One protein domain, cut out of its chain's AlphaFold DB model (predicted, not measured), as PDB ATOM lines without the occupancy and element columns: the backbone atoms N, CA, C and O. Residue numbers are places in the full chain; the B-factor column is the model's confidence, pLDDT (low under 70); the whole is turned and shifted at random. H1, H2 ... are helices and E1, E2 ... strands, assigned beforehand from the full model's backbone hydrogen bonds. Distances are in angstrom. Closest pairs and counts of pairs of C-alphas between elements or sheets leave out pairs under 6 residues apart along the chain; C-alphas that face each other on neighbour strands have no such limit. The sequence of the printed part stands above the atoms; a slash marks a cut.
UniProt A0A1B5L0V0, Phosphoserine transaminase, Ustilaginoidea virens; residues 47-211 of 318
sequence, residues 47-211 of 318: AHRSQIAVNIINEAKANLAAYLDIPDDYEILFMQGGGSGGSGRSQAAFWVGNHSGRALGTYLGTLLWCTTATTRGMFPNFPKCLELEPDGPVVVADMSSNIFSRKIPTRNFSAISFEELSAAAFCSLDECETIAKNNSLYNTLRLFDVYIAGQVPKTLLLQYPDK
ATOM      1  N   ALA A  47      13.661  47.497  18.936       91.50
ATOM      2  CA  ALA A  47      14.476  46.336  19.268       91.50
ATOM      3  C   ALA A  47      13.607  45.190  19.817       91.50
ATOM      4  O   ALA A  47      12.771  45.403  20.697       91.50
ATOM      5  N   HIS A  48      13.872  43.958  19.373       84.12
ATOM      6  CA  HIS A  48      13.106  42.768  19.774       84.12
ATOM      7  C   HIS A  48      13.146  42.472  21.284       84.12
ATOM      8  O   HIS A  48      12.253  41.809  21.788       84.12
ATOM      9  N   ARG A  49      14.142  42.979  22.025       89.06
ATOM     10  CA  ARG A  49      14.236  42.843  23.497       89.06
ATOM     11  C   ARG A  49      13.747  44.070  24.269       89.06
ATOM     12  O   ARG A  49      13.918  44.135  25.480       89.06
ATOM     13  N   SER A  50      13.211  45.073  23.576       93.62
ATOM     14  CA  SER A  50      12.661  46.260  24.232       93.62
ATOM     15  C   SER A  50      11.421  45.909  25.054       93.62
ATOM     16  O   SER A  50      10.717  44.945  24.754       93.62
ATOM     17  N   GLN A  51      11.106  46.735  26.054       94.75
ATOM     18  CA  GLN A  51       9.875  46.570  26.829       94.75
ATOM     19  C   GLN A  51       8.625  46.651  25.939       94.75
ATOM     20  O   GLN A  51       7.666  45.925  26.172       94.75
ATOM     21  N   ILE A  52       8.661  47.469  24.880       94.38
ATOM     22  CA  ILE A  52       7.598  47.549  23.867       94.38
ATOM     23  C   ILE A  52       7.371  46.182  23.210       94.38
ATOM     24  O   ILE A  52       6.240  45.707  23.157       94.38
ATOM     25  N   ALA A  53       8.444  45.515  22.773       92.31
ATOM     26  CA  ALA A  53       8.339  44.197  22.156       92.31
ATOM     27  C   ALA A  53       7.773  43.142  23.119       92.31
ATOM     28  O   ALA A  53       6.882  42.378  22.748       92.31
ATOM     29  N   VAL A  54       8.245  43.143  24.371       94.88
ATOM     30  CA  VAL A  54       7.736  42.259  25.433       94.88
ATOM     31  C   VAL A  54       6.245  42.499  25.682       94.88
ATOM     32  O   VAL A  54       5.480  41.540  25.770       94.88
ATOM     33  N   ASN A  55       5.816  43.761  25.747       96.00
ATOM     34  CA  ASN A  55       4.419  44.121  25.983       96.00
ATOM     35  C   ASN A  55       3.509  43.646  24.844       96.00
ATOM     36  O   ASN A  55       2.487  43.024  25.119       96.00
ATOM     37  N   ILE A  56       3.903  43.867  23.586       94.81
ATOM     38  CA  ILE A  56       3.141  43.421  22.406       94.81
ATOM     39  C   ILE A  56       2.962  41.901  22.408       94.81
ATOM     40  O   ILE A  56       1.862  41.410  22.163       94.81
ATOM     41  N   ILE A  57       4.027  41.150  22.705       93.00
ATOM     42  CA  ILE A  57       3.968  39.685  22.777       93.00
ATOM     43  C   ILE A  57       3.027  39.244  23.895       93.00
ATOM     44  O   ILE A  57       2.148  38.419  23.658       93.00
ATOM     45  N   ASN A  58       3.180  39.801  25.094       95.62
ATOM     46  CA  ASN A  58       2.366  39.419  26.245       95.62
ATOM     47  C   ASN A  58       0.887  39.769  26.039       95.62
ATOM     48  O   ASN A  58       0.026  38.955  26.362       95.62
ATOM     49  N   GLU A  59       0.585  40.935  25.459       96.12
ATOM     50  CA  GLU A  59      -0.783  41.319  25.101       96.12
ATOM     51  C   GLU A  59      -1.362  40.359  24.055       96.12
ATOM     52  O   GLU A  59      -2.479  39.871  24.220       96.12
ATOM     53  N   ALA A  60      -0.597  40.011  23.016       93.06
ATOM     54  CA  ALA A  60      -1.041  39.055  22.006       93.06
ATOM     55  C   ALA A  60      -1.320  37.666  22.608       93.06
ATOM     56  O   ALA A  60      -2.366  37.082  22.319       93.06
ATOM     57  N   LYS A  61      -0.438  37.159  23.484       92.62
ATOM     58  CA  LYS A  61      -0.653  35.899  24.222       92.62
ATOM     59  C   LYS A  61      -1.907  35.966  25.086       92.62
ATOM     60  O   LYS A  61      -2.730  35.059  25.019       92.62
ATOM     61  N   ALA A  62      -2.076  37.040  25.856       95.31
ATOM     62  CA  ALA A  62      -3.223  37.216  26.740       95.31
ATOM     63  C   ALA A  62      -4.543  37.268  25.959       95.31
ATOM     64  O   ALA A  62      -5.494  36.582  26.322       95.31
ATOM     65  N   ASN A  63      -4.591  38.011  24.849       94.56
ATOM     66  CA  ASN A  63      -5.785  38.100  24.008       94.56
ATOM     67  C   ASN A  63      -6.120  36.752  23.359       94.56
ATOM     68  O   ASN A  63      -7.283  36.350  23.351       94.56
ATOM     69  N   LEU A  64      -5.114  36.031  22.843       91.19
ATOM     70  CA  LEU A  64      -5.296  34.681  22.304       91.19
ATOM     71  C   LEU A  64      -5.819  33.721  23.371       91.19
ATOM     72  O   LEU A  64      -6.793  33.009  23.125       91.19
ATOM     73  N   ALA A  65      -5.198  33.727  24.552       92.31
ATOM     74  CA  ALA A  65      -5.578  32.847  25.641       92.31
ATOM     75  C   ALA A  65      -6.999  33.118  26.125       92.31
ATOM     76  O   ALA A  65      -7.801  32.193  26.254       92.31
ATOM     77  N   ALA A  66      -7.333  34.396  26.306       93.94
ATOM     78  CA  ALA A  66      -8.657  34.820  26.716       93.94
ATOM     79  C   ALA A  66      -9.724  34.448  25.683       93.94
ATOM     80  O   ALA A  66     -10.790  33.987  26.084       93.94
ATOM     81  N   TYR A  67      -9.457  34.635  24.386       92.81
ATOM     82  CA  TYR A  67     -10.444  34.401  23.330       92.81
ATOM     83  C   TYR A  67     -10.699  32.917  23.047       92.81
ATOM     84  O   TYR A  67     -11.837  32.523  22.792       92.81
ATOM     85  N   LEU A  68      -9.648  32.093  23.085       90.12
ATOM     86  CA  LEU A  68      -9.721  30.660  22.784       90.12
ATOM     87  C   LEU A  68      -9.904  29.781  24.032       90.12
ATOM     88  O   LEU A  68      -9.876  28.558  23.906       90.12
ATOM     89  N   ASP A  69     -10.087  30.387  25.212       90.88
ATOM     90  CA  ASP A  69     -10.137  29.706  26.512       90.88
ATOM     91  C   ASP A  69      -8.949  28.753  26.713       90.88
ATOM     92  O   ASP A  69      -9.104  27.579  27.062       90.88
ATOM     93  N   ILE A  70      -7.742  29.256  26.452       88.94
ATOM     94  CA  ILE A  70      -6.510  28.495  26.645       88.94
ATOM     95  C   ILE A  70      -6.218  28.385  28.146       88.94
ATOM     96  O   ILE A  70      -6.099  29.414  28.808       88.94
ATOM     97  N   PRO A  71      -6.062  27.165  28.684       88.94
ATOM     98  CA  PRO A  71      -5.626  26.973  30.057       88.94
ATOM     99  C   PRO A  71      -4.203  27.469  30.351       88.94
ATOM    100  O   PRO A  71      -3.314  27.358  29.509       88.94
ATOM    101  N   ASP A  72      -3.985  27.907  31.592       88.50
ATOM    102  CA  ASP A  72      -2.723  28.496  32.071       88.50
ATOM    103  C   ASP A  72      -1.535  27.519  32.114       88.50
ATOM    104  O   ASP A  72      -0.382  27.937  32.183       88.50
ATOM    105  N   ASP A  73      -1.785  26.207  32.082       84.62
ATOM    106  CA  ASP A  73      -0.742  25.173  32.035       84.62
ATOM    107  C   ASP A  73      -0.235  24.892  30.614       84.62
ATOM    108  O   ASP A  73       0.410  23.870  30.358       84.62
ATOM    109  N   TYR A  74      -0.512  25.807  29.690       85.50
ATOM    110  CA  TYR A  74       0.018  25.785  28.346       85.50
ATOM    111  C   TYR A  74       0.717  27.088  27.981       85.50
ATOM    112  O   TYR A  74       0.302  28.178  28.364       85.50
ATOM    113  N   GLU A  75       1.743  26.962  27.148       85.31
ATOM    114  CA  GLU A  75       2.518  28.088  26.648       85.31
ATOM    115  C   GLU A  75       2.117  28.439  25.209       85.31
ATOM    116  O   GLU A  75       1.906  27.553  24.378       85.31
ATOM    117  N   ILE A  76       2.047  29.738  24.904       86.69
ATOM    118  CA  ILE A  76       1.807  30.258  23.551       86.69
ATOM    119  C   ILE A  76       3.138  30.745  22.980       86.69
ATOM    120  O   ILE A  76       3.760  31.652  23.529       86.69
ATOM    121  N   LEU A  77       3.569  30.191  21.850       86.00
ATOM    122  CA  LEU A  77       4.868  30.492  21.247       86.00
ATOM    123  C   LEU A  77       4.721  31.196  19.900       86.00
ATOM    124  O   LEU A  77       4.173  30.630  18.959       86.00
ATOM    125  N   PHE A  78       5.295  32.389  19.758       83.69
ATOM    126  CA  PHE A  78       5.461  33.017  18.447       83.69
ATOM    127  C   PHE A  78       6.777  32.572  17.807       83.69
ATOM    128  O   PHE A  78       7.839  32.669  18.417       83.69
ATOM    129  N   MET A  79       6.702  32.082  16.570       76.19
ATOM    130  CA  MET A  79       7.840  31.532  15.832       76.19
ATOM    131  C   MET A  79       7.831  31.998  14.373       76.19
ATOM    132  O   MET A  79       6.788  32.357  13.827       76.19
ATOM    133  N   GLN A  80       9.002  31.983  13.739       71.31
ATOM    134  CA  GLN A  80       9.169  32.165  12.292       71.31
ATOM    135  C   GLN A  80       9.435  30.806  11.639       71.31
ATOM    136  O   GLN A  80      10.024  29.947  12.286       71.31
ATOM    137  N   GLY A  81       9.083  30.624  10.363       58.97
ATOM    138  CA  GLY A  81       9.539  29.442   9.610       58.97
ATOM    139  C   GLY A  81       8.521  28.837   8.658       58.97
ATOM    140  O   GLY A  81       8.913  28.190   7.688       58.97
ATOM    141  N   GLY A  82       7.240  29.120   8.852       52.12
ATOM    142  CA  GLY A  82       6.226  28.666   7.929       52.12
ATOM    143  C   GLY A  82       5.983  27.148   7.972       52.12
ATOM    144  O   GLY A  82       6.870  26.355   8.286       52.12
ATOM    145  N   GLY A  83       4.830  26.709   7.489       43.94
ATOM    146  CA  GLY A  83       4.468  25.303   7.346       43.94
ATOM    147  C   GLY A  83       5.381  24.473   6.447       43.94
ATOM    148  O   GLY A  83       5.268  23.256   6.422       43.94
ATOM    149  N   SER A  84       6.280  25.095   5.680       43.12
ATOM    150  CA  SER A  84       7.047  24.460   4.593       43.12
ATOM    151  C   SER A  84       8.573  24.491   4.781       43.12
ATOM    152  O   SER A  84       9.293  24.197   3.829       43.12
ATOM    153  N   GLY A  85       9.084  24.865   5.962       36.53
ATOM    154  CA  GLY A  85      10.529  24.870   6.253       36.53
ATOM    155  C   GLY A  85      11.347  25.908   5.468       36.53
ATOM    156  O   GLY A  85      12.562  25.777   5.341       36.53
ATOM    157  N   GLY A  86      10.693  26.930   4.907       30.84
ATOM    158  CA  GLY A  86      11.336  27.983   4.126       30.84
ATOM    159  C   GLY A  86      11.452  29.282   4.915       30.84
ATOM    160  O   GLY A  86      10.441  29.910   5.230       30.84
ATOM    161  N   SER A  87      12.685  29.726   5.169       33.72
ATOM    162  CA  SER A  87      13.005  31.049   5.717       33.72
ATOM    163  C   SER A  87      12.341  32.153   4.887       33.72
ATOM    164  O   SER A  87      12.803  32.473   3.794       33.72
ATOM    165  N   GLY A  88      11.247  32.738   5.381       32.81
ATOM    166  CA  GLY A  88      10.606  33.864   4.694       32.81
ATOM    167  C   GLY A  88       9.122  34.096   4.963       32.81
ATOM    168  O   GLY A  88       8.607  35.118   4.516       32.81
ATOM    169  N   ARG A  89       8.430  33.209   5.687       39.31
ATOM    170  CA  ARG A  89       7.052  33.451   6.146       39.31
ATOM    171  C   ARG A  89       7.002  33.646   7.664       39.31
ATOM    172  O   ARG A  89       7.637  32.916   8.424       39.31
ATOM    173  N   SER A  90       6.247  34.658   8.064       39.81
ATOM    174  CA  SER A  90       5.853  35.020   9.431       39.81
ATOM    175  C   SER A  90       4.331  34.818   9.476       39.81
ATOM    176  O   SER A  90       3.695  35.109   8.467       39.81
ATOM    177  N   GLN A  91       3.620  34.366  10.506       47.41
ATOM    178  CA  GLN A  91       3.840  33.925  11.887       47.41
ATOM    179  C   GLN A  91       2.538  33.194  12.306       47.41
ATOM    180  O   GLN A  91       1.482  33.637  11.856       47.41
ATOM    181  N   ALA A  92       2.575  32.193  13.203       47.47
ATOM    182  CA  ALA A  92       1.714  32.129  14.408       47.47
ATOM    183  C   ALA A  92       1.833  30.812  15.208       47.47
ATOM    184  O   ALA A  92       1.682  29.720  14.673       47.47
ATOM    185  N   ALA A  93       1.999  31.005  16.524       48.72
ATOM    186  CA  ALA A  93       1.444  30.237  17.641       48.72
ATOM    187  C   ALA A  93       1.563  28.703  17.590       48.72
ATOM    188  O   ALA A  93       0.646  28.004  17.160       48.72
ATOM    189  N   PHE A  94       2.653  28.183  18.160       50.09
ATOM    190  CA  PHE A  94       2.646  26.837  18.730       50.09
ATOM    191  C   PHE A  94       2.123  26.913  20.153       50.09
ATOM    192  O   PHE A  94       2.625  27.675  20.979       50.09
ATOM    193  N   TRP A  95       1.105  26.119  20.429       54.50
ATOM    194  CA  TRP A  95       0.639  25.886  21.780       54.50
ATOM    195  C   TRP A  95       1.305  24.625  22.317       54.50
ATOM    196  O   TRP A  95       1.234  23.599  21.646       54.50
ATOM    197  N   VAL A  96       1.959  24.680  23.478       52.00
ATOM    198  CA  VAL A  96       2.587  23.496  24.091       52.00
ATOM    199  C   VAL A  96       2.042  23.301  25.490       52.00
ATOM    200  O   VAL A  96       2.169  24.176  26.345       52.00
ATOM    201  N   GLY A  97       1.430  22.141  25.719       49.59
ATOM    202  CA  GLY A  97       0.920  21.763  27.029       49.59
ATOM    203  C   GLY A  97       1.967  21.222  27.942       49.59
ATOM    204  O   GLY A  97       2.735  20.342  27.560       49.59
ATOM    205  N   ASN A  98       1.908  21.651  29.196       46.28
ATOM    206  CA  ASN A  98       2.649  21.030  30.277       46.28
ATOM    207  C   ASN A  98       1.958  19.738  30.747       46.28
ATOM    208  O   ASN A  98       1.705  19.535  31.934       46.28
ATOM    209  N   HIS A  99       1.599  18.848  29.816       44.81
ATOM    210  CA  HIS A  99       1.095  17.536  30.204       44.81
ATOM    211  C   HIS A  99       2.288  16.660  30.594       44.81
ATOM    212  O   HIS A  99       2.926  16.007  29.773       44.81
ATOM    213  N   SER A 100       2.526  16.612  31.906       38.19
ATOM    214  CA  SER A 100       3.081  15.462  32.630       38.19
ATOM    215  C   SER A 100       4.588  15.197  32.579       38.19
ATOM    216  O   SER A 100       4.971  14.037  32.567       38.19
ATOM    217  N   GLY A 101       5.477  16.200  32.594       40.38
ATOM    218  CA  GLY A 101       6.914  15.948  32.853       40.38
ATOM    219  C   GLY A 101       7.591  14.947  31.897       40.38
ATOM    220  O   GLY A 101       8.695  14.471  32.162       40.38
ATOM    221  N   ARG A 102       6.932  14.616  30.783       46.84
ATOM    222  CA  ARG A 102       7.475  13.816  29.702       46.84
ATOM    223  C   ARG A 102       8.354  14.763  28.923       46.84
ATOM    224  O   ARG A 102       7.855  15.673  28.265       46.84
ATOM    225  N   ALA A 103       9.664  14.560  29.029       36.88
ATOM    226  CA  ALA A 103      10.584  15.126  28.064       36.88
ATOM    227  C   ALA A 103      10.026  14.762  26.687       36.88
ATOM    228  O   ALA A 103       9.853  13.592  26.351       36.88
ATOM    229  N   LEU A 104       9.695  15.785  25.914       45.00
ATOM    230  CA  LEU A 104       9.052  15.759  24.597       45.00
ATOM    231  C   LEU A 104      10.083  15.233  23.540       45.00
ATOM    232  O   LEU A 104      10.075  15.549  22.359       45.00
ATOM    233  N   GLY A 105      11.025  14.401  23.998       35.09
ATOM    234  CA  GLY A 105      12.150  13.810  23.303       35.09
ATOM    235  C   GLY A 105      11.903  12.322  23.185       35.09
ATOM    236  O   GLY A 105      12.373  11.550  24.011       35.09
ATOM    237  N   THR A 106      11.077  11.956  22.206       34.62
ATOM    238  CA  THR A 106      11.180  10.788  21.308       34.62
ATOM    239  C   THR A 106       9.881  10.758  20.484       34.62
ATOM    240  O   THR A 106       8.907  10.106  20.848       34.62
ATOM    241  N   TYR A 107       9.842  11.492  19.365       46.06
ATOM    242  CA  TYR A 107       8.707  11.565  18.424       46.06
ATOM    243  C   TYR A 107       8.597  10.305  17.533       46.06
ATOM    244  O   TYR A 107       8.474  10.398  16.317       46.06
ATOM    245  N   LEU A 108       8.668   9.100  18.109       33.56
ATOM    246  CA  LEU A 108       8.483   7.840  17.361       33.56
ATOM    247  C   LEU A 108       7.017   7.358  17.335       33.56
ATOM    248  O   LEU A 108       6.734   6.309  16.765       33.56
ATOM    249  N   GLY A 109       6.079   8.128  17.902       41.16
ATOM    250  CA  GLY A 109       4.655   7.771  17.998       41.16
ATOM    251  C   GLY A 109       3.677   8.946  17.888       41.16
ATOM    252  O   GLY A 109       2.547   8.841  18.359       41.16
ATOM    253  N   THR A 110       4.096  10.073  17.313       50.72
ATOM    254  CA  THR A 110       3.259  11.280  17.227       50.72
ATOM    255  C   THR A 110       2.209  11.138  16.144       50.72
ATOM    256  O   THR A 110       2.529  10.889  14.979       50.72
ATOM    257  N   LEU A 111       0.948  11.330  16.525       50.09
ATOM    258  CA  LEU A 111      -0.165  11.274  15.596       50.09
ATOM    259  C   LEU A 111      -0.603  12.698  15.256       50.09
ATOM    260  O   LEU A 111      -1.156  13.422  16.085       50.09
ATOM    261  N   LEU A 112      -0.322  13.101  14.015       52.56
ATOM    262  CA  LEU A 112      -0.796  14.362  13.465       52.56
ATOM    263  C   LEU A 112      -2.292  14.237  13.173       52.56
ATOM    264  O   LEU A 112      -2.707  13.565  12.225       52.56
ATOM    265  N   TRP A 113      -3.103  14.908  13.979       53.12
ATOM    266  CA  TRP A 113      -4.531  15.030  13.748       53.12
ATOM    267  C   TRP A 113      -4.807  16.298  12.944       53.12
ATOM    268  O   TRP A 113      -4.955  17.402  13.469       53.12
ATOM    269  N   CYS A 114      -4.857  16.146  11.624       56.28
ATOM    270  CA  CYS A 114      -5.158  17.259  10.740       56.28
ATOM    271  C   CYS A 114      -6.656  17.592  10.830       56.28
ATOM    272  O   CYS A 114      -7.501  16.817  10.377       56.28
ATOM    273  N   THR A 115      -6.997  18.739  11.423       54.41
ATOM    274  CA  THR A 115      -8.387  19.229  11.455       54.41
ATOM    275  C   THR A 115      -8.680  20.237  10.354       54.41
ATOM    276  O   THR A 115      -9.779  20.800  10.325       54.41
ATOM    277  N   THR A 116      -7.708  20.491   9.474       55.94
ATOM    278  CA  THR A 116      -7.841  21.502   8.435       55.94
ATOM    279  C   THR A 116      -9.069  21.227   7.585       55.94
ATOM    280  O   THR A 116      -9.450  20.091   7.288       55.94
ATOM    281  N   ALA A 117      -9.728  22.316   7.219       55.25
ATOM    282  CA  ALA A 117     -10.887  22.305   6.356       55.25
ATOM    283  C   ALA A 117     -10.451  21.972   4.923       55.25
ATOM    284  O   ALA A 117     -10.357  22.855   4.070       55.25
ATOM    285  N   THR A 118     -10.138  20.703   4.667       60.78
ATOM    286  CA  THR A 118      -9.715  20.231   3.347       60.78
ATOM    287  C   THR A 118     -10.913  19.825   2.497       60.78
ATOM    288  O   THR A 118     -12.049  19.708   2.960       60.78
ATOM    289  N   THR A 119     -10.652  19.526   1.230       54.09
ATOM    290  CA  THR A 119     -11.643  18.937   0.322       54.09
ATOM    291  C   THR A 119     -12.151  17.566   0.739       54.09
ATOM    292  O   THR A 119     -13.151  17.110   0.189       54.09
ATOM    293  N   ARG A 120     -11.499  16.899   1.696       57.59
ATOM    294  CA  ARG A 120     -11.966  15.623   2.257       57.59
ATOM    295  C   ARG A 120     -12.978  15.814   3.388       57.59
ATOM    296  O   ARG A 120     -13.477  14.830   3.923       57.59
ATOM    297  N   GLY A 121     -13.303  17.064   3.709       60.44
ATOM    298  CA  GLY A 121     -14.155  17.413   4.831       60.44
ATOM    299  C   GLY A 121     -13.401  17.434   6.157       60.44
ATOM    300  O   GLY A 121     -12.181  17.292   6.210       60.44
ATOM    301  N   MET A 122     -14.146  17.656   7.233       67.50
ATOM    302  CA  MET A 122     -13.661  17.649   8.607       67.50
ATOM    303  C   MET A 122     -14.209  16.438   9.354       67.50
ATOM    304  O   MET A 122     -15.387  16.103   9.227       67.50
ATOM    305  N   PHE A 123     -13.380  15.827  10.197       66.94
ATOM    306  CA  PHE A 123     -13.861  14.814  11.127       66.94
ATOM    307  C   PHE A 123     -14.847  15.441  12.128       66.94
ATOM    308  O   PHE A 123     -14.502  16.437  12.772       66.94
ATOM    309  N   PRO A 124     -16.061  14.880  12.272       64.56
ATOM    310  CA  PRO A 124     -17.115  15.495  13.073       64.56
ATOM    311  C   PRO A 124     -16.828  15.405  14.575       64.56
ATOM    312  O   PRO A 124     -17.162  16.325  15.316       64.56
ATOM    313  N   ASN A 125     -16.165  14.331  15.010       72.19
ATOM    314  CA  ASN A 125     -15.851  14.062  16.409       72.19
ATOM    315  C   ASN A 125     -14.361  13.775  16.585       72.19
ATOM    316  O   ASN A 125     -13.711  13.232  15.688       72.19
ATOM    317  N   PHE A 126     -13.842  14.116  17.763       75.75
ATOM    318  CA  PHE A 126     -12.505  13.708  18.168       75.75
ATOM    319  C   PHE A 126     -12.478  12.177  18.355       75.75
ATOM    320  O   PHE A 126     -13.379  11.642  19.008       75.75
ATOM    321  N   PRO A 127     -11.528  11.441  17.755       74.56
ATOM    322  CA  PRO A 127     -11.501   9.990  17.869       74.56
ATOM    323  C   PRO A 127     -11.149   9.560  19.285       74.56
ATOM    324  O   PRO A 127     -10.150  10.010  19.837       74.56
ATOM    325  N   LYS A 128     -11.897   8.589  19.814       77.00
ATOM    326  CA  LYS A 128     -11.610   7.996  21.127       77.00
ATOM    327  C   LYS A 128     -10.194   7.423  21.235       77.00
ATOM    328  O   LYS A 128      -9.593   7.471  22.293       77.00
ATOM    329  N   CYS A 129      -9.636   6.906  20.137       72.88
ATOM    330  CA  CYS A 129      -8.272   6.364  20.125       72.88
ATOM    331  C   CYS A 129      -7.168   7.421  20.300       72.88
ATOM    332  O   CYS A 129      -6.007   7.044  20.431       72.88
ATOM    333  N   LEU A 130      -7.516   8.711  20.269       72.94
ATOM    334  CA  LEU A 130      -6.602   9.834  20.468       72.94
ATOM    335  C   LEU A 130      -6.869  10.577  21.781       72.94
ATOM    336  O   LEU A 130      -6.263  11.620  22.008       72.94
ATOM    337  N   GLU A 131      -7.796  10.106  22.621       73.25
ATOM    338  CA  GLU A 131      -8.015  10.702  23.944       73.25
ATOM    339  C   GLU A 131      -6.712  10.641  24.755       73.25
ATOM    340  O   GLU A 131      -5.985   9.644  24.716       73.25
ATOM    341  N   LEU A 132      -6.368  11.752  25.419       65.94
ATOM    342  CA  LEU A 132      -5.123  11.857  26.173       65.94
ATOM    343  C   LEU A 132      -5.206  10.982  27.427       65.94
ATOM    344  O   LEU A 132      -5.799  11.368  28.430       65.94
ATOM    345  N   GLU A 133      -4.563   9.826  27.364       67.06
ATOM    346  CA  GLU A 133      -4.282   8.972  28.516       67.06
ATOM    347  C   GLU A 133      -2.873   9.263  29.055       67.06
ATOM    348  O   GLU A 133      -2.012   9.696  28.280       67.06
ATOM    349  N   PRO A 134      -2.574   8.991  30.342       63.41
ATOM    350  CA  PRO A 134      -1.241   9.188  30.904       63.41
ATOM    351  C   PRO A 134      -0.138   8.554  30.060       63.41
ATOM    352  O   PRO A 134       0.889   9.190  29.898       63.41
ATOM    353  N   ASP A 135      -0.371   7.374  29.470       65.88
ATOM    354  CA  ASP A 135       0.539   6.657  28.558       65.88
ATOM    355  C   ASP A 135       0.146   6.750  27.070       65.88
ATOM    356  O   ASP A 135       0.670   6.016  26.231       65.88
ATOM    357  N   GLY A 136      -0.780   7.650  26.735       64.38
ATOM    358  CA  GLY A 136      -1.315   7.834  25.391       64.38
ATOM    359  C   GLY A 136      -0.349   8.523  24.416       64.38
ATOM    360  O   GLY A 136       0.704   9.039  24.810       64.38
ATOM    361  N   PRO A 137      -0.693   8.534  23.116       67.38
ATOM    362  CA  PRO A 137       0.108   9.194  22.092       67.38
ATOM    363  C   PRO A 137       0.105  10.718  22.264       67.38
ATOM    364  O   PRO A 137      -0.881  11.312  22.696       67.38
ATOM    365  N   VAL A 138       1.193  11.369  21.844       71.25
ATOM    366  CA  VAL A 138       1.221  12.830  21.676       71.25
ATOM    367  C   VAL A 138       0.332  13.188  20.490       71.25
ATOM    368  O   VAL A 138       0.585  12.749  19.362       71.25
ATOM    369  N   VAL A 139      -0.695  14.000  20.744       74.69
ATOM    370  CA  VAL A 139      -1.646  14.434  19.716       74.69
ATOM    371  C   VAL A 139      -1.376  15.887  19.363       74.69
ATOM    372  O   VAL A 139      -1.469  16.780  20.209       74.69
ATOM    373  N   VAL A 140      -1.062  16.119  18.091       74.06
ATOM    374  CA  VAL A 140      -0.824  17.456  17.541       74.06
ATOM    375  C   VAL A 140      -1.934  17.792  16.558       74.06
ATOM    376  O   VAL A 140      -2.215  16.996  15.660       74.06
ATOM    377  N   ALA A 141      -2.547  18.966  16.699       75.56
ATOM    378  CA  ALA A 141      -3.534  19.461  15.748       75.56
ATOM    379  C   ALA A 141      -2.976  20.541  14.825       75.56
ATOM    380  O   ALA A 141      -2.441  21.549  15.280       75.56
ATOM    381  N   ASP A 142      -3.214  20.370  13.528       75.81
ATOM    382  CA  ASP A 142      -3.180  21.472  12.568       75.81
ATOM    383  C   ASP A 142      -4.566  22.131  12.521       75.81
ATOM    384  O   ASP A 142      -5.562  21.479  12.162       75.81
ATOM    385  N   MET A 143      -4.628  23.405  12.915       79.06
ATOM    386  CA  MET A 143      -5.837  24.235  12.934       79.06
ATOM    387  C   MET A 143      -5.701  25.503  12.081       79.06
ATOM    388  O   MET A 143      -6.480  26.448  12.214       79.06
ATOM    389  N   SER A 144      -4.751  25.514  11.148       75.00
ATOM    390  CA  SER A 144      -4.397  26.675  10.323       75.00
ATOM    391  C   SER A 144      -5.538  27.348   9.570       75.00
ATOM    392  O   SER A 144      -5.536  28.557   9.369       75.00
ATOM    393  N   SER A 145      -6.548  26.573   9.188       75.31
ATOM    394  CA  SER A 145      -7.720  27.056   8.450       75.31
ATOM    395  C   SER A 145      -8.989  27.156   9.300       75.31
ATOM    396  O   SER A 145     -10.055  27.437   8.758       75.31
ATOM    397  N   ASN A 146      -8.936  26.876  10.611       78.62
ATOM    398  CA  ASN A 146     -10.150  26.798  11.437       78.62
ATOM    399  C   ASN A 146     -10.009  27.236  12.912       78.62
ATOM    400  O   ASN A 146     -11.018  27.181  13.622       78.62
ATOM    401  N   ILE A 147      -8.838  27.691  13.370       81.31
ATOM    402  CA  ILE A 147      -8.553  27.962  14.793       81.31
ATOM    403  C   ILE A 147      -9.520  28.960  15.456       81.31
ATOM    404  O   ILE A 147      -9.947  28.753  16.585       81.31
ATOM    405  N   PHE A 148      -9.967  29.988  14.736       84.00
ATOM    406  CA  PHE A 148     -10.937  30.967  15.242       84.00
ATOM    407  C   PHE A 148     -12.383  30.682  14.809       84.00
ATOM    408  O   PHE A 148     -13.229  31.569  14.856       84.00
ATOM    409  N   SER A 149     -12.699  29.477  14.337       81.69
ATOM    410  CA  SER A 149     -14.035  29.168  13.796       81.69
ATOM    411  C   SER A 149     -14.981  28.493  14.797       81.69
ATOM    412  O   SER A 149     -16.191  28.408  14.558       81.69
ATOM    413  N   ARG A 150     -14.439  27.913  15.869       85.12
ATOM    414  CA  ARG A 150     -15.177  27.182  16.907       85.12
ATOM    415  C   ARG A 150     -14.370  27.087  18.183       85.12
ATOM    416  O   ARG A 150     -13.145  27.164  18.134       85.12
ATOM    417  N   LYS A 151     -15.058  26.782  19.282       86.62
ATOM    418  CA  LYS A 151     -14.402  26.312  20.496       86.62
ATOM    419  C   LYS A 151     -13.572  25.066  20.201       86.62
ATOM    420  O   LYS A 151     -14.028  24.133  19.531       86.62
ATOM    421  N   ILE A 152     -12.355  25.066  20.725       83.44
ATOM    422  CA  ILE A 152     -11.421  23.955  20.626       83.44
ATOM    423  C   ILE A 152     -11.383  23.263  21.990       83.44
ATOM    424  O   ILE A 152     -11.205  23.940  23.000       83.44
ATOM    425  N   PRO A 153     -11.540  21.929  22.064       84.50
ATOM    426  CA  PRO A 153     -11.261  21.192  23.288       84.50
ATOM    427  C   PRO A 153      -9.740  21.110  23.461       84.50
ATOM    428  O   PRO A 153      -9.127  20.097  23.144       84.50
ATOM    429  N   THR A 154      -9.115  22.203  23.898       83.56
ATOM    430  CA  THR A 154      -7.652  22.377  23.943       83.56
ATOM    431  C   THR A 154      -6.985  21.238  24.712       83.56
ATOM    432  O   THR A 154      -5.989  20.684  24.262       83.56
ATOM    433  N   ARG A 155      -7.624  20.777  25.791       84.06
ATOM    434  CA  ARG A 155      -7.207  19.625  26.606       84.06
ATOM    435  C   ARG A 155      -7.062  18.303  25.850       84.06
ATOM    436  O   ARG A 155      -6.446  17.400  26.385       84.06
ATOM    437  N   ASN A 156      -7.601  18.162  24.643       82.00
ATOM    438  CA  ASN A 156      -7.427  16.950  23.838       82.00
ATOM    439  C   ASN A 156      -6.090  16.928  23.084       82.00
ATOM    440  O   ASN A 156      -5.757  15.927  22.453       82.00
ATOM    441  N   PHE A 157      -5.348  18.036  23.091       79.62
ATOM    442  CA  PHE A 157      -4.155  18.211  22.280       79.62
ATOM    443  C   PHE A 157      -2.948  18.513  23.166       79.62
ATOM    444  O   PHE A 157      -3.009  19.316  24.098       79.62
ATOM    445  N   SER A 158      -1.824  17.880  22.844       76.00
ATOM    446  CA  SER A 158      -0.524  18.226  23.423       76.00
ATOM    447  C   SER A 158       0.034  19.490  22.773       76.00
ATOM    448  O   SER A 158       0.680  20.293  23.444       76.00
ATOM    449  N   ALA A 159      -0.243  19.667  21.474       76.50
ATOM    450  CA  ALA A 159       0.082  20.879  20.745       76.50
ATOM    451  C   ALA A 159      -0.946  21.222  19.663       76.50
ATOM    452  O   ALA A 159      -1.564  20.341  19.060       76.50
ATOM    453  N   ILE A 160      -1.106  22.517  19.401       78.00
ATOM    454  CA  ILE A 160      -1.968  23.050  18.341       78.00
ATOM    455  C   ILE A 160      -1.162  24.067  17.538       78.00
ATOM    456  O   ILE A 160      -0.519  24.941  18.121       78.00
ATOM    457  N   SER A 161      -1.213  23.944  16.212       75.44
ATOM    458  CA  SER A 161      -0.592  24.864  15.261       75.44
ATOM    459  C   SER A 161      -1.636  25.737  14.572       75.44
ATOM    460  O   SER A 161      -2.684  25.250  14.135       75.44
ATOM    461  N   PHE A 162      -1.310  27.022  14.436       72.69
ATOM    462  CA  PHE A 162      -2.083  28.018  13.690       72.69
ATOM    463  C   PHE A 162      -1.639  28.107  12.221       72.69
ATOM    464  O   PHE A 162      -2.202  28.881  11.450       72.69
ATOM    465  N   GLU A 163      -0.655  27.304  11.816       62.41
ATOM    466  CA  GLU A 163      -0.149  27.229  10.449       62.41
ATOM    467  C   GLU A 163      -0.170  25.791   9.910       62.41
ATOM    468  O   GLU A 163      -0.132  24.833  10.685       62.41
ATOM    469  N   GLU A 164      -0.308  25.663   8.581       51.91
ATOM    470  CA  GLU A 164      -0.349  24.385   7.867       51.91
ATOM    471  C   GLU A 164       0.891  23.567   8.237       51.91
ATOM    472  O   GLU A 164       2.015  23.947   7.926       51.91
ATOM    473  N   LEU A 165       0.716  22.448   8.928       47.06
ATOM    474  CA  LEU A 165       1.828  21.606   9.346       47.06
ATOM    475  C   LEU A 165       2.271  20.752   8.153       47.06
ATOM    476  O   LEU A 165       1.591  19.790   7.794       47.06
ATOM    477  N   SER A 166       3.441  21.024   7.563       43.66
ATOM    478  CA  SER A 166       4.140  19.950   6.847       43.66
ATOM    479  C   SER A 166       4.812  19.019   7.853       43.66
ATOM    480  O   SER A 166       5.215  19.433   8.938       43.66
ATOM    481  N   ALA A 167       4.992  17.754   7.473       36.12
ATOM    482  CA  ALA A 167       5.685  16.757   8.293       36.12
ATOM    483  C   ALA A 167       7.126  17.160   8.694       36.12
ATOM    484  O   ALA A 167       7.714  16.517   9.556       36.12
ATOM    485  N   ALA A 168       7.688  18.212   8.084       35.53
ATOM    486  CA  ALA A 168       9.012  18.758   8.370       35.53
ATOM    487  C   ALA A 168       8.994  20.054   9.212       35.53
ATOM    488  O   ALA A 168      10.058  20.598   9.489       35.53
ATOM    489  N   ALA A 169       7.818  20.568   9.594       48.00
ATOM    490  CA  ALA A 169       7.651  21.901  10.189       48.00
ATOM    491  C   ALA A 169       7.391  21.904  11.705       48.00
ATOM    492  O   ALA A 169       7.014  22.933  12.261       48.00
ATOM    493  N   PHE A 170       7.572  20.772  12.389       52.88
ATOM    494  CA  PHE A 170       7.485  20.771  13.845       52.88
ATOM    495  C   PHE A 170       8.805  21.282  14.432       52.88
ATOM    496  O   PHE A 170       9.864  20.750  14.089       52.88
ATOM    497  N   CYS A 171       8.739  22.305  15.297       56.19
ATOM    498  CA  CYS A 171       9.886  22.726  16.102       56.19
ATOM    499  C   CYS A 171      10.485  21.491  16.773       56.19
ATOM    500  O   CYS A 171       9.756  20.607  17.238       56.19
ATOM    501  N   SER A 172      11.810  21.415  16.866       60.31
ATOM    502  CA  SER A 172      12.347  20.438  17.807       60.31
ATOM    503  C   SER A 172      11.871  20.807  19.212       60.31
ATOM    504  O   SER A 172      11.599  21.963  19.538       60.31
ATOM    505  N   LEU A 173      11.759  19.800  20.055       61.16
ATOM    506  CA  LEU A 173      11.413  19.962  21.450       61.16
ATOM    507  C   LEU A 173      12.280  21.029  22.146       61.16
ATOM    508  O   LEU A 173      11.762  21.980  22.731       61.16
ATOM    509  N   ASP A 174      13.597  20.882  22.016       64.50
ATOM    510  CA  ASP A 174      14.589  21.764  22.626       64.50
ATOM    511  C   ASP A 174      14.452  23.201  22.110       64.50
ATOM    512  O   ASP A 174      14.643  24.167  22.851       64.50
ATOM    513  N   GLU A 175      14.074  23.357  20.840       72.31
ATOM    514  CA  GLU A 175      13.777  24.652  20.240       72.31
ATOM    515  C   GLU A 175      12.517  25.269  20.854       72.31
ATOM    516  O   GLU A 175      12.563  26.411  21.304       72.31
ATOM    517  N   CYS A 176      11.422  24.516  20.963       73.44
ATOM    518  CA  CYS A 176      10.199  25.003  21.596       73.44
ATOM    519  C   CYS A 176      10.402  25.349  23.085       73.44
ATOM    520  O   CYS A 176       9.930  26.394  23.537       73.44
ATOM    521  N   GLU A 177      11.172  24.556  23.837       74.94
ATOM    522  CA  GLU A 177      11.538  24.871  25.225       74.94
ATOM    523  C   GLU A 177      12.418  26.127  25.313       74.94
ATOM    524  O   GLU A 177      12.217  26.988  26.173       74.94
ATOM    525  N   THR A 178      13.379  26.274  24.400       81.00
ATOM    526  CA  THR A 178      14.232  27.466  24.323       81.00
ATOM    527  C   THR A 178      13.404  28.715  24.030       81.00
ATOM    528  O   THR A 178      13.585  29.749  24.677       81.00
ATOM    529  N   ILE A 179      12.463  28.628  23.092       82.31
ATOM    530  CA  ILE A 179      11.565  29.725  22.727       82.31
ATOM    531  C   ILE A 179      10.641  30.063  23.901       82.31
ATOM    532  O   ILE A 179      10.493  31.246  24.213       82.31
ATOM    533  N   ALA A 180      10.101  29.063  24.605       83.38
ATOM    534  CA  ALA A 180       9.295  29.255  25.812       83.38
ATOM    535  C   ALA A 180      10.075  30.004  26.906       83.38
ATOM    536  O   ALA A 180       9.642  31.062  27.362       83.38
ATOM    537  N   LYS A 181      11.281  29.529  27.254       86.56
ATOM    538  CA  LYS A 181      12.159  30.158  28.263       86.56
ATOM    539  C   LYS A 181      12.520  31.607  27.938       86.56
ATOM    540  O   LYS A 181      12.789  32.386  28.847       86.56
ATOM    541  N   ASN A 182      12.540  31.968  26.657       88.25
ATOM    542  CA  ASN A 182      12.847  33.319  26.196       88.25
ATOM    543  C   ASN A 182      11.591  34.146  25.870       88.25
ATOM    544  O   ASN A 182      11.717  35.185  25.232       88.25
ATOM    545  N   ASN A 183      10.386  33.717  26.267       89.00
ATOM    546  CA  ASN A 183       9.123  34.398  25.949       89.00
ATOM    547  C   ASN A 183       8.965  34.700  24.443       89.00
ATOM    548  O   ASN A 183       8.604  35.802  24.038       89.00
ATOM    549  N   SER A 184       9.315  33.726  23.602       86.19
ATOM    550  CA  SER A 184       9.374  33.841  22.137       86.19
ATOM    551  C   SER A 184      10.457  34.778  21.576       86.19
ATOM    552  O   SER A 184      10.608  34.884  20.367       86.19
ATOM    553  N   LEU A 185      11.284  35.396  22.424       88.44
ATOM    554  CA  LEU A 185      12.340  36.348  22.047       88.44
ATOM    555  C   LEU A 185      13.739  35.717  21.971       88.44
ATOM    556  O   LEU A 185      14.745  36.397  22.190       88.44
ATOM    557  N   TYR A 186      13.826  34.416  21.669       84.25
ATOM    558  CA  TYR A 186      15.117  33.748  21.469       84.25
ATOM    559  C   TYR A 186      15.900  34.385  20.304       84.25
ATOM    560  O   TYR A 186      17.094  34.663  20.429       84.25
ATOM    561  N   ASN A 187      15.207  34.689  19.203       82.94
ATOM    562  CA  ASN A 187      15.711  35.422  18.045       82.94
ATOM    563  C   ASN A 187      14.802  36.623  17.705       82.94
ATOM    564  O   ASN A 187      13.800  36.890  18.369       82.94
ATOM    565  N   THR A 188      15.176  37.395  16.682       82.88
ATOM    566  CA  THR A 188      14.413  38.578  16.257       82.88
ATOM    567  C   THR A 188      13.083  38.171  15.622       82.88
ATOM    568  O   THR A 188      13.070  37.737  14.471       82.88
ATOM    569  N   LEU A 189      11.964  38.368  16.327       83.06
ATOM    570  CA  LEU A 189      10.607  38.214  15.786       83.06
ATOM    571  C   LEU A 189      10.188  39.390  14.887       83.06
ATOM    572  O   LEU A 189      10.699  40.503  15.008       83.06
ATOM    573  N   ARG A 190       9.204  39.164  14.003       85.94
ATOM    574  CA  ARG A 190       8.562  40.253  13.250       85.94
ATOM    575  C   ARG A 190       7.481  40.879  14.119       85.94
ATOM    576  O   ARG A 190       6.340  40.427  14.135       85.94
ATOM    577  N   LEU A 191       7.852  41.905  14.874       89.38
ATOM    578  CA  LEU A 191       6.971  42.482  15.887       89.38
ATOM    579  C   LEU A 191       5.644  43.007  15.313       89.38
ATOM    580  O   LEU A 191       4.605  42.875  15.951       89.38
ATOM    581  N   PHE A 192       5.670  43.517  14.079       92.56
ATOM    582  CA  PHE A 192       4.474  43.955  13.362       92.56
ATOM    583  C   PHE A 192       3.447  42.832  13.157       92.56
ATOM    584  O   PHE A 192       2.256  43.039  13.377       92.56
ATOM    585  N   ASP A 193       3.900  41.626  12.808       88.88
ATOM    586  CA  ASP A 193       2.993  40.499  12.581       88.88
ATOM    587  C   ASP A 193       2.433  39.968  13.911       88.88
ATOM    588  O   ASP A 193       1.246  39.657  13.982       88.88
ATOM    589  N   VAL A 194       3.249  39.938  14.983       89.81
ATOM    590  CA  VAL A 194       2.775  39.601  16.347       89.81
ATOM    591  C   VAL A 194       1.676  40.576  16.762       89.81
ATOM    592  O   VAL A 194       0.639  40.173  17.283       89.81
ATOM    593  N   TYR A 195       1.897  41.868  16.517       93.12
ATOM    594  CA  TYR A 195       0.944  42.915  16.850       93.12
ATOM    595  C   TYR A 195      -0.392  42.710  16.138       93.12
ATOM    596  O   TYR A 195      -1.423  42.681  16.805       93.12
ATOM    597  N   ILE A 196      -0.386  42.488  14.817       91.94
ATOM    598  CA  ILE A 196      -1.611  42.190  14.058       91.94
ATOM    599  C   ILE A 196      -2.290  40.928  14.608       91.94
ATOM    600  O   ILE A 196      -3.498  40.941  14.854       91.94
ATOM    601  N   ALA A 197      -1.522  39.862  14.857       87.94
ATOM    602  CA  ALA A 197      -2.034  38.613  15.419       87.94
ATOM    603  C   ALA A 197      -2.655  38.792  16.814       87.94
ATOM    604  O   ALA A 197      -3.587  38.069  17.148       87.94
ATOM    605  N   GLY A 198      -2.179  39.759  17.606       91.06
ATOM    606  CA  GLY A 198      -2.755  40.138  18.898       91.06
ATOM    607  C   GLY A 198      -3.970  41.067  18.799       91.06
ATOM    608  O   GLY A 198      -4.863  40.976  19.643       91.06
ATOM    609  N   GLN A 199      -4.042  41.929  17.776       93.31
ATOM    610  CA  GLN A 199      -5.188  42.825  17.559       93.31
ATOM    611  C   GLN A 199      -6.439  42.069  17.097       93.31
ATOM    612  O   GLN A 199      -7.540  42.403  17.521       93.31
ATOM    613  N   VAL A 200      -6.301  41.017  16.282       90.69
ATOM    614  CA  VAL A 200      -7.455  40.216  15.830       90.69
ATOM    615  C   VAL A 200      -8.281  39.643  17.000       90.69
ATOM    616  O   VAL A 200      -9.469  39.961  17.080       90.69
ATOM    617  N   PRO A 201      -7.722  38.847  17.937       91.31
ATOM    618  CA  PRO A 201      -8.473  38.341  19.084       91.31
ATOM    619  C   PRO A 201      -8.922  39.459  20.031       91.31
ATOM    620  O   PRO A 201      -9.983  39.336  20.633       91.31
ATOM    621  N   LYS A 202      -8.187  40.576  20.122       93.69
ATOM    622  CA  LYS A 202      -8.620  41.758  20.882       93.69
ATOM    623  C   LYS A 202      -9.932  42.327  20.344       93.69
ATOM    624  O   LYS A 202     -10.880  42.505  21.102       93.69
ATOM    625  N   THR A 203     -10.012  42.560  19.034       91.88
ATOM    626  CA  THR A 203     -11.240  43.015  18.373       91.88
ATOM    627  C   THR A 203     -12.361  41.989  18.532       91.88
ATOM    628  O   THR A 203     -13.499  42.362  18.809       91.88
ATOM    629  N   LEU A 204     -12.057  40.692  18.416       91.06
ATOM    630  CA  LEU A 204     -13.060  39.641  18.598       91.06
ATOM    631  C   LEU A 204     -13.607  39.589  20.033       91.06
ATOM    632  O   LEU A 204     -14.808  39.419  20.199       91.06
ATOM    633  N   LEU A 205     -12.775  39.799  21.056       93.81
ATOM    634  CA  LEU A 205     -13.217  39.902  22.454       93.81
ATOM    635  C   LEU A 205     -14.163  41.090  22.686       93.81
ATOM    636  O   LEU A 205     -15.074  40.994  23.502       93.81
ATOM    637  N   LEU A 206     -13.975  42.198  21.962       92.94
ATOM    638  CA  LEU A 206     -14.889  43.346  22.018       92.94
ATOM    639  C   LEU A 206     -16.229  43.053  21.331       92.94
ATOM    640  O   LEU A 206     -17.266  43.549  21.766       92.94
ATOM    641  N   GLN A 207     -16.210  42.269  20.252       90.19
ATOM    642  CA  GLN A 207     -17.407  41.923  19.481       90.19
ATOM    643  C   GLN A 207     -18.219  40.791  20.121       90.19
ATOM    644  O   GLN A 207     -19.446  40.800  20.046       90.19
ATOM    645  N   TYR A 208     -17.543  39.827  20.744       92.06
ATOM    646  CA  TYR A 208     -18.141  38.626  21.314       92.06
ATOM    647  C   TYR A 208     -17.747  38.510  22.792       92.06
ATOM    648  O   TYR A 208     -16.698  37.941  23.100       92.06
ATOM    649  N   PRO A 209     -18.587  39.006  23.722       90.94
ATOM    650  CA  PRO A 209     -18.350  38.859  25.161       90.94
ATOM    651  C   PRO A 209     -18.238  37.393  25.600       90.94
ATOM    652  O   PRO A 209     -17.406  37.059  26.438       90.94
ATOM    653  N   ASP A 210     -19.005  36.509  24.951       92.25
ATOM    654  CA  ASP A 210     -18.942  35.048  25.120       92.25
ATOM    655  C   ASP A 210     -17.827  34.401  24.270       92.25
ATOM    656  O   ASP A 210     -17.829  33.195  24.007       92.25
ATOM    657  N   LYS A 211     -16.866  35.210  23.807       93.31
ATOM    658  CA  LYS A 211     -15.638  34.791  23.128       93.31
ATOM    659  C   LYS A 211     -15.927  33.932  21.887       93.31
ATOM    660  O   LYS A 211     -16.855  34.199  21.118       93.31
TER     661      LYS A 211
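Overview. This is residues 47 to 211 of the 318 residues of the protein "Phosphoserine transaminase" of Ustilaginoidea virens (UniProt A0A1B5L0V0). With little regular structure, a small five-strand sheet sits among loops; H1 and H3 pack together beyond its E1 edge and H2 crosses over E1 and E2. The 165 printed residues, class mixed, include H1, E1 to E5, H2, H3 in order; the mixed sheet runs E1-E2-E5-E4-E3. It is compact, radius of gyration of the C-alphas 15.6 A, spans 45 by 37 by 31 A.

Arrangement. H1, residues 51 to 68, touches H3, residues 191 to 207, C-alphas 60 and 198 being closest at 3.7 A. E1, residues 74 to 77, and E2, residues 94 to 97, form a hairpin, N 77 and O 94 within hydrogen-bond range at 2.8 A. Every O i to N i+4 pair is within range in H1, 12 of 13 in H3.

Along the chain. E3 is residues 111 to 114, E4 139 to 142, E5 159 to 161, H2 173 to 181. H1 begins at C-alpha 51 (9.875, 46.570, 26.829); H3 ends at C-alpha 207 (-17.407, 41.923, 19.481).

Size, cuts and confidence. The link E3 to E4 is long, with 24 residues between them; 62 printed residues have a pLDDT under 70, namely residues 81 to 124, residues 132 to 137 and residues 163 to 174.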